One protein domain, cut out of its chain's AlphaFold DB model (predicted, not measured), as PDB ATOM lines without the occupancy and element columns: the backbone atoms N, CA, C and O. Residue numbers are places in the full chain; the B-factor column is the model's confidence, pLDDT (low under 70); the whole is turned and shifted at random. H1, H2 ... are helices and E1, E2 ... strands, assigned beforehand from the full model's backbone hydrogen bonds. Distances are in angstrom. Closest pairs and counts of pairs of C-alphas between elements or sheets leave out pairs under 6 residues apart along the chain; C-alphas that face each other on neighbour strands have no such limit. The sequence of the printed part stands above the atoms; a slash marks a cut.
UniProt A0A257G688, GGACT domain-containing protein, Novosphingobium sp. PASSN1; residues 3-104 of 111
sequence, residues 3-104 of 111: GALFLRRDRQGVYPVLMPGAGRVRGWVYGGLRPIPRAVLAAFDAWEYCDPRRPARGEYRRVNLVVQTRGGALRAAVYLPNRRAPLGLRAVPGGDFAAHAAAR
ATOM      1  N   GLY A   3     -19.981  23.317 -45.516       92.88
ATOM      2  CA  GLY A   3     -18.788  23.246 -44.679       92.88
ATOM      3  C   GLY A   3     -18.969  23.949 -43.338       92.88
ATOM      4  O   GLY A   3     -20.063  24.391 -42.985       92.88
ATOM      5  N   ALA A   4     -17.868  24.074 -42.613       94.00
ATOM      6  CA  ALA A   4     -17.746  24.913 -41.431       94.00
ATOM      7  C   ALA A   4     -16.463  25.743 -41.536       94.00
ATOM      8  O   ALA A   4     -15.444  25.248 -42.016       94.00
ATOM      9  N   LEU A   5     -16.520  27.003 -41.105       94.44
ATOM     10  CA  LEU A   5     -15.344  27.863 -41.015       94.44
ATOM     11  C   LEU A   5     -14.882  27.946 -39.567       94.44
ATOM     12  O   LEU A   5     -15.694  28.093 -38.654       94.44
ATOM     13  N   PHE A   6     -13.572  27.902 -39.380       93.50
ATOM     14  CA  PHE A   6     -12.917  28.062 -38.093       93.50
ATOM     15  C   PHE A   6     -11.911  29.203 -38.162       93.50
ATOM     16  O   PHE A   6     -11.240  29.386 -39.173       93.50
ATOM     17  N   LEU A   7     -11.811  29.979 -37.091       92.50
ATOM     18  CA  LEU A   7     -10.896  31.104 -36.988       92.50
ATOM     19  C   LEU A   7      -9.530  30.614 -36.506       92.50
ATOM     20  O   LEU A   7      -9.424  30.118 -35.381       92.50
ATOM     21  N   ARG A   8      -8.488  30.804 -37.318       89.81
ATOM     22  CA  ARG A   8      -7.092  30.596 -36.924       89.81
ATOM     23  C   ARG A   8      -6.418  31.951 -36.720       89.81
ATOM     24  O   ARG A   8      -6.692  32.911 -37.439       89.81
ATOM     25  N   ARG A   9      -5.586  32.032 -35.685       88.94
ATOM     26  CA  ARG A   9      -4.799  33.222 -35.351       88.94
ATOM     27  C   ARG A   9      -3.359  33.000 -35.781       88.94
ATOM     28  O   ARG A   9      -2.811  31.928 -35.537       88.94
ATOM     29  N   ASP A  10      -2.787  34.030 -36.370       85.81
ATOM     30  CA  ASP A  10      -1.373  34.175 -36.667       85.81
ATOM     31  C   ASP A  10      -0.846  35.468 -36.020       85.81
ATOM     32  O   ASP A  10      -1.621  36.279 -35.507       85.81
ATOM     33  N   ARG A  11       0.474  35.669 -36.028       85.56
ATOM     34  CA  ARG A  11       1.106  36.914 -35.575       85.56
ATOM     35  C   ARG A  11       0.694  38.119 -36.421       85.56
ATOM     36  O   ARG A  11       0.642  39.222 -35.892       85.56
ATOM     37  N   GLN A  12       0.400  37.913 -37.703       86.12
ATOM     38  CA  GLN A  12       0.057  38.981 -38.646       86.12
ATOM     39  C   GLN A  12      -1.455  39.227 -38.782       86.12
ATOM     40  O   GLN A  12      -1.867  40.157 -39.469       86.12
ATOM     41  N   GLY A  13      -2.297  38.419 -38.134       90.75
ATOM     42  CA  GLY A  13      -3.747  38.583 -38.186       90.75
ATOM     43  C   GLY A  13      -4.505  37.272 -38.029       90.75
ATOM     44  O   GLY A  13      -3.977  36.257 -37.579       90.75
ATOM     45  N   VAL A  14      -5.783  37.292 -38.389       92.19
ATOM     46  CA  VAL A  14      -6.652  36.114 -38.367       92.19
ATOM     47  C   VAL A  14      -7.030  35.685 -39.772       92.19
ATOM     48  O   VAL A  14      -7.206  36.516 -40.661       92.19
ATOM     49  N   TYR A  15      -7.213  34.383 -39.959       90.88
ATOM     50  CA  TYR A  15      -7.658  33.822 -41.229       90.88
ATOM     51  C   TYR A  15      -8.618  32.645 -41.017       90.88
ATOM     52  O   TYR A  15      -8.606  32.002 -39.956       90.88
ATOM     53  N   PRO A  16      -9.499  32.374 -41.994       93.06
ATOM     54  CA  PRO A  16     -10.441  31.276 -41.907       93.06
ATOM     55  C   PRO A  16      -9.812  29.958 -42.364       93.06
ATOM     56  O   PRO A  16      -9.091  29.905 -43.353       93.06
ATOM     57  N   VAL A  17     -10.180  28.869 -41.696       92.62
ATOM     58  CA  VAL A  17      -9.899  27.494 -42.117       92.62
ATOM     59  C   VAL A  17     -11.219  26.817 -42.463       92.62
ATOM     60  O   VAL A  17     -12.132  26.756 -41.633       92.62
ATOM     61  N   LEU A  18     -11.326  26.311 -43.691       93.94
ATOM     62  CA  LEU A  18     -12.486  25.556 -44.152       93.94
ATOM     63  C   LEU A  18     -12.372  24.085 -43.757       93.94
ATOM     64  O   LEU A  18     -11.413  23.404 -44.101       93.94
ATOM     65  N   MET A  19     -13.416  23.579 -43.110       92.00
ATOM     66  CA  MET A  19     -13.558  22.178 -42.733       92.00
ATOM     67  C   MET A  19     -14.815  21.565 -43.364       92.00
ATOM     68  O   MET A  19     -15.812  22.271 -43.571       92.00
ATOM     69  N   PRO A  20     -14.827  20.242 -43.616       90.75
ATOM     70  CA  PRO A  20     -16.060  19.521 -43.908       90.75
ATOM     71  C   PRO A  20     -17.111  19.733 -42.808       90.75
ATOM     72  O   PRO A  20     -16.792  19.739 -41.621       90.75
ATOM     73  N   GLY A  21     -18.371  19.896 -43.203       90.00
ATOM     74  CA  GLY A  21     -19.480  20.143 -42.285       90.00
ATOM     75  C   GLY A  21     -20.802  20.352 -43.023       90.00
ATOM     76  O   GLY A  21     -20.822  20.581 -44.233       90.00
ATOM     77  N   ALA A  22     -21.916  20.272 -42.295       88.38
ATOM     78  CA  ALA A  22     -23.258  20.392 -42.876       88.38
ATOM     79  C   ALA A  22     -23.718  21.848 -43.096       88.38
ATOM     80  O   ALA A  22     -24.667  22.076 -43.855       88.38
ATOM     81  N   GLY A  23     -23.049  22.812 -42.449       92.38
ATOM     82  CA  GLY A  23     -23.361  24.240 -42.503       92.38
ATOM     83  C   GLY A  23     -23.127  24.867 -43.876       92.38
ATOM     84  O   GLY A  23     -22.614  24.231 -44.797       92.38
ATOM     85  N   ARG A  24     -23.525  26.133 -44.036       94.44
ATOM     86  CA  ARG A  24     -23.270  26.910 -45.256       94.44
ATOM     87  C   ARG A  24     -22.081  27.833 -45.044       94.44
ATOM     88  O   ARG A  24     -22.017  28.528 -44.042       94.44
ATOM     89  N   VAL A  25     -21.193  27.860 -46.030       96.12
ATOM     90  CA  VAL A  25     -20.032  28.749 -46.082       96.12
ATOM     91  C   VAL A  25     -20.168  29.713 -47.252       96.12
ATOM     92  O   VAL A  25     -20.483  29.291 -48.377       96.12
ATOM     93  N   ARG A  26     -19.919  30.991 -46.965       95.25
ATOM     94  CA  ARG A  26     -19.852  32.108 -47.908       95.25
ATOM     95  C   ARG A  26     -18.395  32.484 -48.152       95.25
ATOM     96  O   ARG A  26     -17.547  32.329 -47.281       95.25
ATOM     97  N   GLY A  27     -18.122  32.953 -49.357       92.88
ATOM     98  CA  GLY A  27     -16.795  33.364 -49.783       92.88
ATOM     99  C   GLY A  27     -16.816  33.780 -51.243       92.88
ATOM    100  O   GLY A  27     -17.877  33.812 -51.876       92.88
ATOM    101  N   TRP A  28     -15.636  34.069 -51.767       91.69
ATOM    102  CA  TRP A  28     -15.452  34.477 -53.149       91.69
ATOM    103  C   TRP A  28     -14.985  33.307 -53.998       91.69
ATOM    104  O   TRP A  28     -14.199  32.467 -53.563       91.69
ATOM    105  N   VAL A  29     -15.490  33.265 -55.225       90.50
ATOM    106  CA  VAL A  29     -14.975  32.393 -56.273       90.50
ATOM    107  C   VAL A  29     -14.163  33.282 -57.196       90.50
ATOM    108  O   VAL A  29     -14.692  34.256 -57.730       90.50
ATOM    109  N   TYR A  30     -12.892  32.945 -57.364       88.00
ATOM    110  CA  TYR A  30     -11.999  33.633 -58.283       88.00
ATOM    111  C   TYR A  30     -11.834  32.803 -59.549       88.00
ATOM    112  O   TYR A  30     -11.779  31.574 -59.502       88.00
ATOM    113  N   GLY A  31     -11.763  33.489 -60.683       82.94
ATOM    114  CA  GLY A  31     -11.737  32.877 -62.005       82.94
ATOM    115  C   GLY A  31     -12.684  33.596 -62.958       82.94
ATOM    116  O   GLY A  31     -13.567  34.338 -62.535       82.94
ATOM    117  N   GLY A  32     -12.471  33.396 -64.255       74.12
ATOM    118  CA  GLY A  32     -13.294  33.980 -65.311       74.12
ATOM    119  C   GLY A  32     -13.618  32.949 -66.387       74.12
ATOM    120  O   GLY A  32     -13.610  31.748 -66.131       74.12
ATOM    121  N   LEU A  33     -13.839  33.412 -67.620       69.31
ATOM    122  CA  LEU A  33     -14.107  32.550 -68.782       69.31
ATOM    123  C   LEU A  33     -12.944  31.606 -69.140       69.31
ATOM    124  O   LEU A  33     -13.114  30.695 -69.945       69.31
ATOM    125  N   ARG A  34     -11.754  31.833 -68.572       79.81
ATOM    126  CA  ARG A  34     -10.556  31.025 -68.808       79.81
ATOM    127  C   ARG A  34     -10.122  30.305 -67.530       79.81
ATOM    128  O   ARG A  34     -10.238  30.885 -66.446       79.81
ATOM    129  N   PRO A  35      -9.571  29.082 -67.644       82.31
ATOM    130  CA  PRO A  35      -8.964  28.395 -66.513       82.31
ATOM    131  C   PRO A  35      -7.848  29.228 -65.875       82.31
ATOM    132  O   PRO A  35      -7.081  29.890 -66.577       82.31
ATOM    133  N   ILE A  36      -7.723  29.150 -64.549       88.06
ATOM    134  CA  ILE A  36      -6.592  29.747 -63.830       88.06
ATOM    135  C   ILE A  36      -5.290  29.087 -64.331       88.06
ATOM    136  O   ILE A  36      -5.228  27.853 -64.386       88.06
ATOM    137  N   PRO A  37      -4.246  29.860 -64.692       91.31
ATOM    138  CA  PRO A  37      -2.986  29.299 -65.170       91.31
ATOM    139  C   PRO A  37      -2.351  28.332 -64.166       91.31
ATOM    140  O   PRO A  37      -2.354  28.573 -62.959       91.31
ATOM    141  N   ARG A  38      -1.723  27.261 -64.669       91.25
ATOM    142  CA  ARG A  38      -1.072  26.242 -63.824       91.25
ATOM    143  C   ARG A  38      -0.006  26.823 -62.893       91.25
ATOM    144  O   ARG A  38       0.103  26.365 -61.765       91.25
ATOM    145  N   ALA A  39       0.743  27.832 -63.343       93.50
ATOM    146  CA  ALA A  39       1.753  28.503 -62.523       93.50
ATOM    147  C   ALA A  39       1.135  29.231 -61.314       93.50
ATOM    148  O   ALA A  39       1.653  29.136 -60.208       93.50
ATOM    149  N   VAL A  40      -0.018  29.881 -61.506       91.69
ATOM    150  CA  VAL A  40      -0.764  30.544 -60.421       91.69
ATOM    151  C   VAL A  40      -1.308  29.506 -59.440       91.69
ATOM    152  O   VAL A  40      -1.177  29.656 -58.230       91.69
ATOM    153  N   LEU A  41      -1.862  28.406 -59.957       91.12
ATOM    154  CA  LEU A  41      -2.313  27.292 -59.125       91.12
ATOM    155  C   LEU A  41      -1.173  26.662 -58.314       91.12
ATOM    156  O   LEU A  41      -1.394  26.311 -57.160       91.12
ATOM    157  N   ALA A  42       0.029  26.549 -58.886       93.38
ATOM    158  CA  ALA A  42       1.210  26.048 -58.186       93.38
ATOM    159  C   ALA A  42       1.685  27.004 -57.079       93.38
ATOM    160  O   ALA A  42       2.093  26.539 -56.019       93.38
ATOM    161  N   ALA A  43       1.587  28.321 -57.290       93.62
ATOM    162  CA  ALA A  43       1.879  29.309 -56.252       93.62
ATOM    163  C   ALA A  43       0.897  29.199 -55.072       93.62
ATOM    164  O   ALA A  43       1.323  29.193 -53.919       93.62
ATOM    165  N   PHE A  44      -0.402  29.027 -55.346       92.31
ATOM    166  CA  PHE A  44      -1.387  28.765 -54.291       92.31
ATOM    167  C   PHE A  44      -1.162  27.422 -53.591       92.31
ATOM    168  O   PHE A  44      -1.284  27.351 -52.373       92.31
ATOM    169  N   ASP A  45      -0.803  26.369 -54.333       94.25
ATOM    170  CA  ASP A  45      -0.469  25.076 -53.730       94.25
ATOM    171  C   ASP A  45       0.734  25.212 -52.776       94.25
ATOM    172  O   ASP A  45       0.700  24.664 -51.679       94.25
ATOM    173  N   ALA A  46       1.764  25.974 -53.156       93.12
ATOM    174  CA  ALA A  46       2.932  26.213 -52.311       93.12
ATOM    175  C   ALA A  46       2.591  27.007 -51.039       93.12
ATOM    176  O   ALA A  46       3.038  26.633 -49.957       93.12
ATOM    177  N   TRP A  47       1.774  28.060 -51.159       89.56
ATOM    178  CA  TRP A  47       1.320  28.862 -50.018       89.56
ATOM    179  C   TRP A  47       0.548  28.029 -48.984       89.56
ATOM    180  O   TRP A  47       0.758  28.165 -47.783       89.56
ATOM    181  N   GLU A  48      -0.307  27.121 -49.455       89.75
ATOM    182  CA  GLU A  48      -1.136  26.245 -48.616       89.75
ATOM    183  C   GLU A  48      -0.418  24.944 -48.202       89.75
ATOM    184  O   GLU A  48      -1.047  24.016 -47.687       89.75
ATOM    185  N   TYR A  49       0.890  24.822 -48.462       91.56
ATOM    186  CA  TYR A  49       1.674  23.600 -48.229       91.56
ATOM    187  C   TYR A  49       0.993  22.335 -48.791       91.56
ATOM    188  O   TYR A  49       0.996  21.262 -48.178       91.56
ATOM    189  N   CYS A  50       0.365  22.474 -49.956       92.88
ATOM    190  CA  CYS A  50      -0.302  21.417 -50.701       92.88
ATOM    191  C   CYS A  50       0.727  20.673 -51.566       92.88
ATOM    192  O   CYS A  50       1.529  21.294 -52.261       92.88
ATOM    193  N   ASP A  51       0.682  19.337 -51.572       92.00
ATOM    194  CA  ASP A  51       1.423  18.505 -52.533       92.00
ATOM    195  C   ASP A  51       0.429  17.904 -53.542       92.00
ATOM    196  O   ASP A  51      -0.211  16.892 -53.245       92.00
ATOM    197  N   PRO A  52       0.290  18.474 -54.754       88.94
ATOM    198  CA  PRO A  52      -0.650  17.964 -55.750       88.94
ATOM    199  C   PRO A  52      -0.331  16.546 -56.234       88.94
ATOM    200  O   PRO A  52      -1.226  15.856 -56.720       88.94
ATOM    201  N   ARG A  53       0.930  16.103 -56.127       91.50
ATOM    202  CA  ARG A  53       1.361  14.756 -56.530       91.50
ATOM    203  C   ARG A  53       1.113  13.738 -55.423       91.50
ATOM    204  O   ARG A  53       0.950  12.555 -55.712       91.50
ATOM    205  N   ARG A  54       1.083  14.176 -54.162       91.06
ATOM    206  CA  ARG A  54       0.771  13.341 -52.993       91.06
ATOM    207  C   ARG A  54      -0.191  14.090 -52.059       91.06
ATOM    208  O   ARG A  54       0.216  14.483 -50.965       91.06
ATOM    209  N   PRO A  55      -1.481  14.233 -52.431       89.56
ATOM    210  CA  PRO A  55      -2.411  15.137 -51.749       89.56
ATOM    211  C   PRO A  55      -2.549  14.915 -50.245       89.56
ATOM    212  O   PRO A  55      -2.810  15.868 -49.530       89.56
ATOM    213  N   ALA A  56      -2.352  13.689 -49.751       89.50
ATOM    214  CA  ALA A  56      -2.439  13.362 -48.327       89.50
ATOM    215  C   ALA A  56      -1.205  13.775 -47.495       89.50
ATOM    216  O   ALA A  56      -1.259  13.704 -46.270       89.50
ATOM    217  N   ARG A  57      -0.087  14.163 -48.129       90.06
ATOM    218  CA  ARG A  57       1.157  14.546 -47.436       90.06
ATOM    219  C   ARG A  57       1.238  16.031 -47.081       90.06
ATOM    220  O   ARG A  57       1.955  16.363 -46.143       90.06
ATOM    221  N   GLY A  58       0.535  16.893 -47.817       88.44
ATOM    222  CA  GLY A  58       0.498  18.333 -47.547       88.44
ATOM    223  C   GLY A  58      -0.258  18.689 -46.263       88.44
ATOM    224  O   GLY A  58      -0.990  17.859 -45.714       88.44
ATOM    225  N   GLU A  59      -0.128  19.932 -45.793       89.81
ATOM    226  CA  GLU A  59      -0.995  20.446 -44.716       89.81
ATOM    227  C   GLU A  59      -2.443  20.511 -45.214       89.81
ATOM    228  O   GLU A  59      -3.362  20.000 -44.561       89.81
ATOM    229  N   TYR A  60      -2.613  21.035 -46.427       92.81
ATOM    230  CA  TYR A  60      -3.871  21.067 -47.152       92.81
ATOM    231  C   TYR A  60      -3.828  20.186 -48.402       92.81
ATOM    232  O   TYR A  60      -2.779  19.779 -48.902       92.81
ATOM    233  N   ARG A  61      -5.021  19.903 -48.921       94.38
ATOM    234  CA  ARG A  61      -5.255  19.332 -50.244       94.38
ATOM    235  C   ARG A  61      -6.227  20.210 -51.017       94.38
ATOM    236  O   ARG A  61      -7.225  20.677 -50.465       94.38
ATOM    237  N   ARG A  62      -5.981  20.368 -52.315       94.62
ATOM    238  CA  ARG A  62      -6.931  21.010 -53.226       94.62
ATOM    239  C   ARG A  62      -8.000  20.014 -53.665       94.62
ATOM    240  O   ARG A  62      -7.685  18.949 -54.187       94.62
ATOM    241  N   VAL A  63      -9.267  20.370 -53.484       92.62
ATOM    242  CA  VAL A  63     -10.421  19.562 -53.903       92.62
ATOM    243  C   VAL A  63     -11.411  20.408 -54.693       92.62
ATOM    244  O   VAL A  63     -11.544  21.601 -54.450       92.62
ATOM    245  N   ASN A  64     -12.142  19.788 -55.619       92.75
ATOM    246  CA  ASN A  64     -13.202  20.471 -56.361       92.75
ATOM    247  C   ASN A  64     -14.553  20.250 -55.678       92.75
ATOM    248  O   ASN A  64     -15.026  19.115 -55.601       92.75
ATOM    249  N   LEU A  65     -15.196  21.329 -55.236       92.31
ATOM    250  CA  LEU A  65     -16.536  21.304 -54.650       92.31
ATOM    251  C   LEU A  65     -17.538  22.055 -55.523       92.31
ATOM    252  O   LEU A  65     -17.187  22.974 -56.260       92.31
ATOM    253  N   VAL A  66     -18.809  21.675 -55.400       93.44
ATOM    254  CA  VAL A  66     -19.911  22.440 -55.985       93.44
ATOM    255  C   VAL A  66     -20.209  23.643 -55.094       93.44
ATOM    256  O   VAL A  66     -20.526  23.508 -53.907       93.44
ATOM    257  N   VAL A  67     -20.128  24.831 -55.679       93.31
ATOM    258  CA  VAL A  67     -20.456  26.103 -55.041       93.31
ATOM    259  C   VAL A  67     -21.679  26.702 -55.720       93.31
ATOM    260  O   VAL A  67     -21.862  26.573 -56.927       93.31
ATOM    261  N   GLN A  68     -22.542  27.327 -54.925       94.50
ATOM    262  CA  GLN A  68     -23.737  28.006 -55.414       94.50
ATOM    263  C   GLN A  68     -23.410  29.488 -55.569       94.50
ATOM    264  O   GLN A  68     -22.970  30.114 -54.601       94.50
ATOM    265  N   THR A  69     -23.613  30.026 -56.765       91.69
ATOM    266  CA  THR A  69     -23.435  31.448 -57.081       91.69
ATOM    267  C   THR A  69     -24.751  32.044 -57.571       91.69
ATOM    268  O   THR A  69     -25.711  31.316 -57.821       91.69
ATOM    269  N   ARG A  70     -24.807  33.371 -57.744       90.06
ATOM    270  CA  ARG A  70     -25.978  34.032 -58.345       90.06
ATOM    271  C   ARG A  70     -26.264  33.547 -59.773       90.06
ATOM    272  O   ARG A  70     -27.420  33.500 -60.159       90.06
ATOM    273  N   GLY A  71     -25.227  33.160 -60.521       89.44
ATOM    274  CA  GLY A  71     -25.342  32.612 -61.878       89.44
ATOM    275  C   GLY A  71     -25.563  31.097 -61.932       89.44
ATOM    276  O   GLY A  71     -25.511  30.523 -63.012       89.44
ATOM    277  N   GLY A  72     -25.770  30.439 -60.786       92.31
ATOM    278  CA  GLY A  72     -25.977  28.994 -60.694       92.31
ATOM    279  C   GLY A  72     -24.828  28.234 -60.028       92.31
ATOM    280  O   GLY A  72     -23.897  28.813 -59.450       92.31
ATOM    281  N   ALA A  73     -24.939  26.907 -60.060       93.38
ATOM    282  CA  ALA A  73     -23.973  25.995 -59.464       93.38
ATOM    283  C   ALA A  73     -22.743  25.822 -60.364       93.38
ATOM    284  O   ALA A  73     -22.877  25.593 -61.563       93.38
ATOM    285  N   LEU A  74     -21.544  25.859 -59.783       92.06
ATOM    286  CA  LEU A  74     -20.296  25.595 -60.504       92.06
ATOM    287  C   LEU A  74     -19.327  24.769 -59.660       92.06
ATOM    288  O   LEU A  74     -19.448  24.710 -58.436       92.06
ATOM    289  N   ARG A  75     -18.354  24.124 -60.311       92.00
ATOM    290  CA  ARG A  75     -17.247  23.442 -59.626       92.00
ATOM    291  C   ARG A  75     -16.105  24.426 -59.405       92.00
ATOM    292  O   ARG A  75     -15.598  24.993 -60.365       92.00
ATOM    293  N   ALA A  76     -15.697  24.599 -58.153       91.88
ATOM    294  CA  ALA A  76     -14.563  25.432 -57.774       91.88
ATOM    295  C   ALA A  76     -13.562  24.628 -56.947       91.88
ATOM    296  O   ALA A  76     -13.946  23.762 -56.156       91.88
ATOM    297  N   ALA A  77     -12.282  24.944 -57.126       92.88
ATOM    298  CA  ALA A  77     -11.222  24.415 -56.287       92.88
ATOM    299  C   ALA A  77     -11.240  25.104 -54.917       92.88
ATOM    300  O   ALA A  77     -11.355  26.325 -54.829       92.88
ATOM    301  N   VAL A  78     -11.102  24.318 -53.855       94.00
ATOM    302  CA  VAL A  78     -10.953  24.786 -52.476       94.00
ATOM    303  C   VAL A  78      -9.842  24.004 -51.786       94.00
ATOM    304  O   VAL A  78      -9.571  22.857 -52.150       94.00
ATOM    305  N   TYR A  79      -9.233  24.597 -50.765       93.81
ATOM    306  CA  TYR A  79      -8.243  23.929 -49.926       93.81
ATOM    307  C   TYR A  79      -8.912  23.402 -48.660       93.81
ATOM    308  O   TYR A  79      -9.609  24.133 -47.956       93.81
ATOM    309  N   LEU A  80      -8.731  22.109 -48.395       93.56
ATOM    310  CA  LEU A  80      -9.172  21.455 -47.165       93.56
ATOM    311  C   LEU A  80      -7.959  20.896 -46.433       93.56
ATOM    312  O   LEU A  80      -7.112  20.276 -47.081       93.56
ATOM    313  N   PRO A  81      -7.874  21.041 -45.107       91.88
ATOM    314  CA  PRO A  81      -6.768  20.473 -44.364       91.88
ATOM    315  C   PRO A  81      -6.837  18.942 -44.404       91.88
ATOM    316  O   PRO A  81      -7.911  18.325 -44.379       91.88
ATOM    317  N   ASN A  82      -5.670  18.304 -44.464       90.81
ATOM    318  CA  ASN A  82      -5.565  16.851 -44.338       90.81
ATOM    319  C   ASN A  82      -5.788  16.376 -42.907       90.81
ATOM    320  O   ASN A  82      -6.250  15.257 -42.689       90.81
ATOM    321  N   ARG A  83      -5.508  17.242 -41.933       84.88
ATOM    322  CA  ARG A  83      -5.725  16.977 -40.514       84.88
ATOM    323  C   ARG A  83      -7.038  17.598 -40.059       84.88
ATOM    324  O   ARG A  83      -7.514  18.583 -40.620       84.88
ATOM    325  N   ARG A  84      -7.636  17.014 -39.020       78.12
ATOM    326  CA  ARG A  84      -8.761  17.655 -38.332       78.12
ATOM    327  C   ARG A  84      -8.298  18.991 -37.748       78.12
ATOM    328  O   ARG A  84      -7.119  19.158 -37.441       78.12
ATOM    329  N   ALA A  85      -9.242  19.914 -37.591       68.31
ATOM    330  CA  ALA A  85      -9.013  21.166 -36.888       68.31
ATOM    331  C   ALA A  85      -8.349  20.870 -35.528       68.31
ATOM    332  O   ALA A  85      -8.857  20.008 -34.802       68.31
ATOM    333  N   PRO A  86      -7.237  21.544 -35.182       66.25
ATOM    334  CA  PRO A  86      -6.678  21.475 -33.841       66.25
ATOM    335  C   PRO A  86      -7.750  21.783 -32.793       66.25
ATOM    336  O   PRO A  86      -8.631  22.623 -33.013       66.25
ATOM    337  N   LEU A  87      -7.669  21.108 -31.646       62.84
ATOM    338  CA  LEU A  87      -8.528  21.403 -30.504       62.84
ATOM    339  C   LEU A  87      -8.395  22.892 -30.141       62.84
ATOM    340  O   LEU A  87      -7.291  23.431 -30.100       62.84
ATOM    341  N   GLY A  88      -9.526  23.563 -29.913       71.88
ATOM    342  CA  GLY A  88      -9.560  24.973 -29.508       71.88
ATOM    343  C   GLY A  88      -9.759  25.997 -30.633       71.88
ATOM    344  O   GLY A  88      -9.862  27.190 -30.337       71.88
ATOM    345  N   LEU A  89      -9.878  25.582 -31.902       84.56
ATOM    346  CA  LEU A  89     -10.307  26.511 -32.953       84.56
ATOM    347  C   LEU A  89     -11.760  26.960 -32.732       84.56
ATOM    348  O   LEU A  89     -12.668  26.149 -32.543       84.56
ATOM    349  N   ARG A  90     -11.991  28.274 -32.801       88.38
ATOM    350  CA  ARG A  90     -13.329  28.860 -32.659       88.38
ATOM    351  C   ARG A  90     -14.059  28.796 -33.992       88.38
ATOM    352  O   ARG A  90     -13.544  29.283 -34.995       88.38
ATOM    353  N   ALA A  91     -15.259  28.224 -34.002       90.94
ATOM    354  CA  ALA A  91     -16.118  28.272 -35.176       90.94
ATOM    355  C   ALA A  91     -16.473  29.728 -35.516       90.94
ATOM    356  O   ALA A  91     -16.721  30.538 -34.623       90.94
ATOM    357  N   VAL A  92     -16.514  30.046 -36.807       93.44
ATOM    358  CA  VAL A  92     -17.029  31.308 -37.338       93.44
ATOM    359  C   VAL A  92     -18.545  31.151 -37.501       93.44
ATOM    360  O   VAL A  92     -18.987  30.409 -38.389       93.44
ATOM    361  N   PRO A  93     -19.368  31.814 -36.668       91.69
ATOM    362  CA  PRO A  93     -20.818  31.700 -36.756       91.69
ATOM    363  C   PRO A  93     -21.329  32.140 -38.129       91.69
ATOM    364  O   PRO A  93     -20.836  33.106 -38.707       91.69
ATOM    365  N   GLY A  94     -22.310  31.411 -38.660       90.75
ATOM    366  CA  GLY A  94     -22.935  31.719 -39.952       90.75
ATOM    367  C   GLY A  94     -22.083  31.408 -41.191       90.75
ATOM    368  O   GLY A  94     -22.586  31.545 -42.304       90.75
ATOM    369  N   GLY A  95     -20.829  30.966 -41.019       94.62
ATOM    370  CA  GLY A  95     -19.951  30.576 -42.125       94.62
ATOM    371  C   GLY A  95     -19.568  31.727 -43.058       94.62
ATOM    372  O   GLY A  95     -19.293  31.487 -44.232       94.62
ATOM    373  N   ASP A  96     -19.553  32.959 -42.548       95.88
ATOM    374  CA  ASP A  96     -19.126  34.162 -43.266       95.88
ATOM    375  C   ASP A  96     -17.991  34.842 -42.493       95.88
ATOM    376  O   ASP A  96     -18.210  35.562 -41.518       95.88
ATOM    377  N   PHE A  97     -16.752  34.552 -42.895       95.00
ATOM    378  CA  PHE A  97     -15.572  35.092 -42.223       95.00
ATOM    379  C   PHE A  97     -15.451  36.606 -42.381       95.00
ATOM    380  O   PHE A  97     -15.102  37.280 -41.418       95.00
ATOM    381  N   ALA A  98     -15.772  37.143 -43.557       93.12
ATOM    382  CA  ALA A  98     -15.632  38.567 -43.823       93.12
ATOM    383  C   ALA A  98     -16.605  39.388 -42.974       93.12
ATOM    384  O   ALA A  98     -16.190  40.330 -42.299       93.12
ATOM    385  N   ALA A  99     -17.874  38.969 -42.923       94.44
ATOM    386  CA  ALA A  99     -18.859  39.587 -42.043       94.44
ATOM    387  C   ALA A  99     -18.464  39.442 -40.564       94.44
ATOM    388  O   ALA A  99     -18.581  40.390 -39.789       94.44
ATOM    389  N   HIS A 100     -17.954  38.272 -40.166       94.25
ATOM    390  CA  HIS A 100     -17.519  38.022 -38.792       94.25
ATOM    391  C   HIS A 100     -16.335  38.896 -38.363       94.25
ATOM    392  O   HIS A 100     -16.342  39.408 -37.241       94.25
ATOM    393  N   ALA A 101     -15.328  39.040 -39.228       93.06
ATOM    394  CA  ALA A 101     -14.141  39.846 -38.978       93.06
ATOM    395  C   ALA A 101     -14.493  41.334 -38.892       93.06
ATOM    396  O   ALA A 101     -14.099  41.984 -37.926       93.06
ATOM    397  N   ALA A 102     -15.310  41.838 -39.826       93.31
ATOM    398  CA  ALA A 102     -15.776  43.223 -39.828       93.31
ATOM    399  C   ALA A 102     -16.566  43.567 -38.556       93.31
ATOM    400  O   ALA A 102     -16.257  44.545 -37.881       93.31
ATOM    401  N   ALA A 103     -17.516  42.713 -38.160       94.25
ATOM    402  CA  ALA A 103     -18.332  42.925 -36.962       94.25
ATOM    403  C   ALA A 103     -17.530  42.925 -35.646       94.25
ATOM    404  O   ALA A 103     -18.042  43.354 -34.615       94.25
ATOM    405  N   ARG A 104     -16.298  42.401 -35.654       92.00
ATOM    406  CA  ARG A 104     -15.428  42.281 -34.473       92.00
ATOM    407  C   ARG A 104     -14.156  43.124 -34.562       92.00
ATOM    408  O   ARG A 104     -13.329  43.018 -33.663       92.00
TER     409      ARG A 104
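What this domain is: This is residues 3 to 104 of the 111 residues of the protein "GGACT domain-containing protein" of Novosphingobium sp. PASSN1 (UniProt A0A257G688). What does the eye meet first? Two twisted two-stranded hairpins, E1 with E2 and E3 with E4, meet where E2 comes near E4. Each has a short helix near it, H2 near E1 and E2, H1 near E3, and residues 32 to 40 stick out. What are the parts and the size? The printed part has 102 residues with four named strands and two named helices, in the order E1 E2 H1 E3 E4 H2; each sheet, E1 - E2 and E3 - E4, is antiparallel, and the class is mixed, helices and strands. The whole is compact, with a radius of gyration of the C-alphas of 14.3 A and spans of 36 by 35 by 27 A.

How they stand to each other: How does the first hairpin pair? E1, residues 3 to 10, and E2, residues 13 to 24, are antiparallel at 164 degrees, with N 6 and O 17 2.9 A apart, within hydrogen-bond range. E2 bends by 117 degrees at residue 21, and residues 6 to 7 of E1 also pair, antiparallel, with residues 90 to 91. How does the second hairpin stand to it? E3, residues 60 to 69, and E4, residues 72 to 81, are antiparallel at 157 degrees, with N 63 and O 78 2.8 A apart, within hydrogen-bond range. The closest C-alphas of E2 and E4 are those of Leu 18 and Leu 80, 6.1 A apart, while E1 and E3 are apart. Where are the helices? The closest C-alphas of H1, residues 38 to 47, and E3 are those of Asp 45 and Arg 62, 7.7 A apart; those of H2, residues 97 to 103, and E2 are Phe 97 and Pro 16, 6.4 A apart. H1 and H2 are apart, and in both each O i to N i+4 pair is within hydrogen-bond range.

Where its parts are: Where does the first strand begin, and how long are the strands? E1 begins at C-alpha 3 (-18.788, 23.246, -44.679); E1 is 22.1 A long, E2 23.8 A, E3 24.3 A and E4 26.6 A. How long are the helices? H1 is 14.3 A long, and H2 is 9.8 A long and ends at C-alpha 103 (-18.332, 42.925, -36.962).

The domain as a whole: How far does it reach? The two C-alphas farthest apart are those of Leu 33 and Leu 87, 40.3 A. Which links are long? Those from E2 to H1, H1 to E3 and E4 to H2 are long, with 13, 12 and 15 residues; those from E1 to E2 and E3 to E4 are tight. Is there a cut, and where is confidence low? The printed part has no cut, and pLDDT is under 70 at residue 33 and residues 85 to 87.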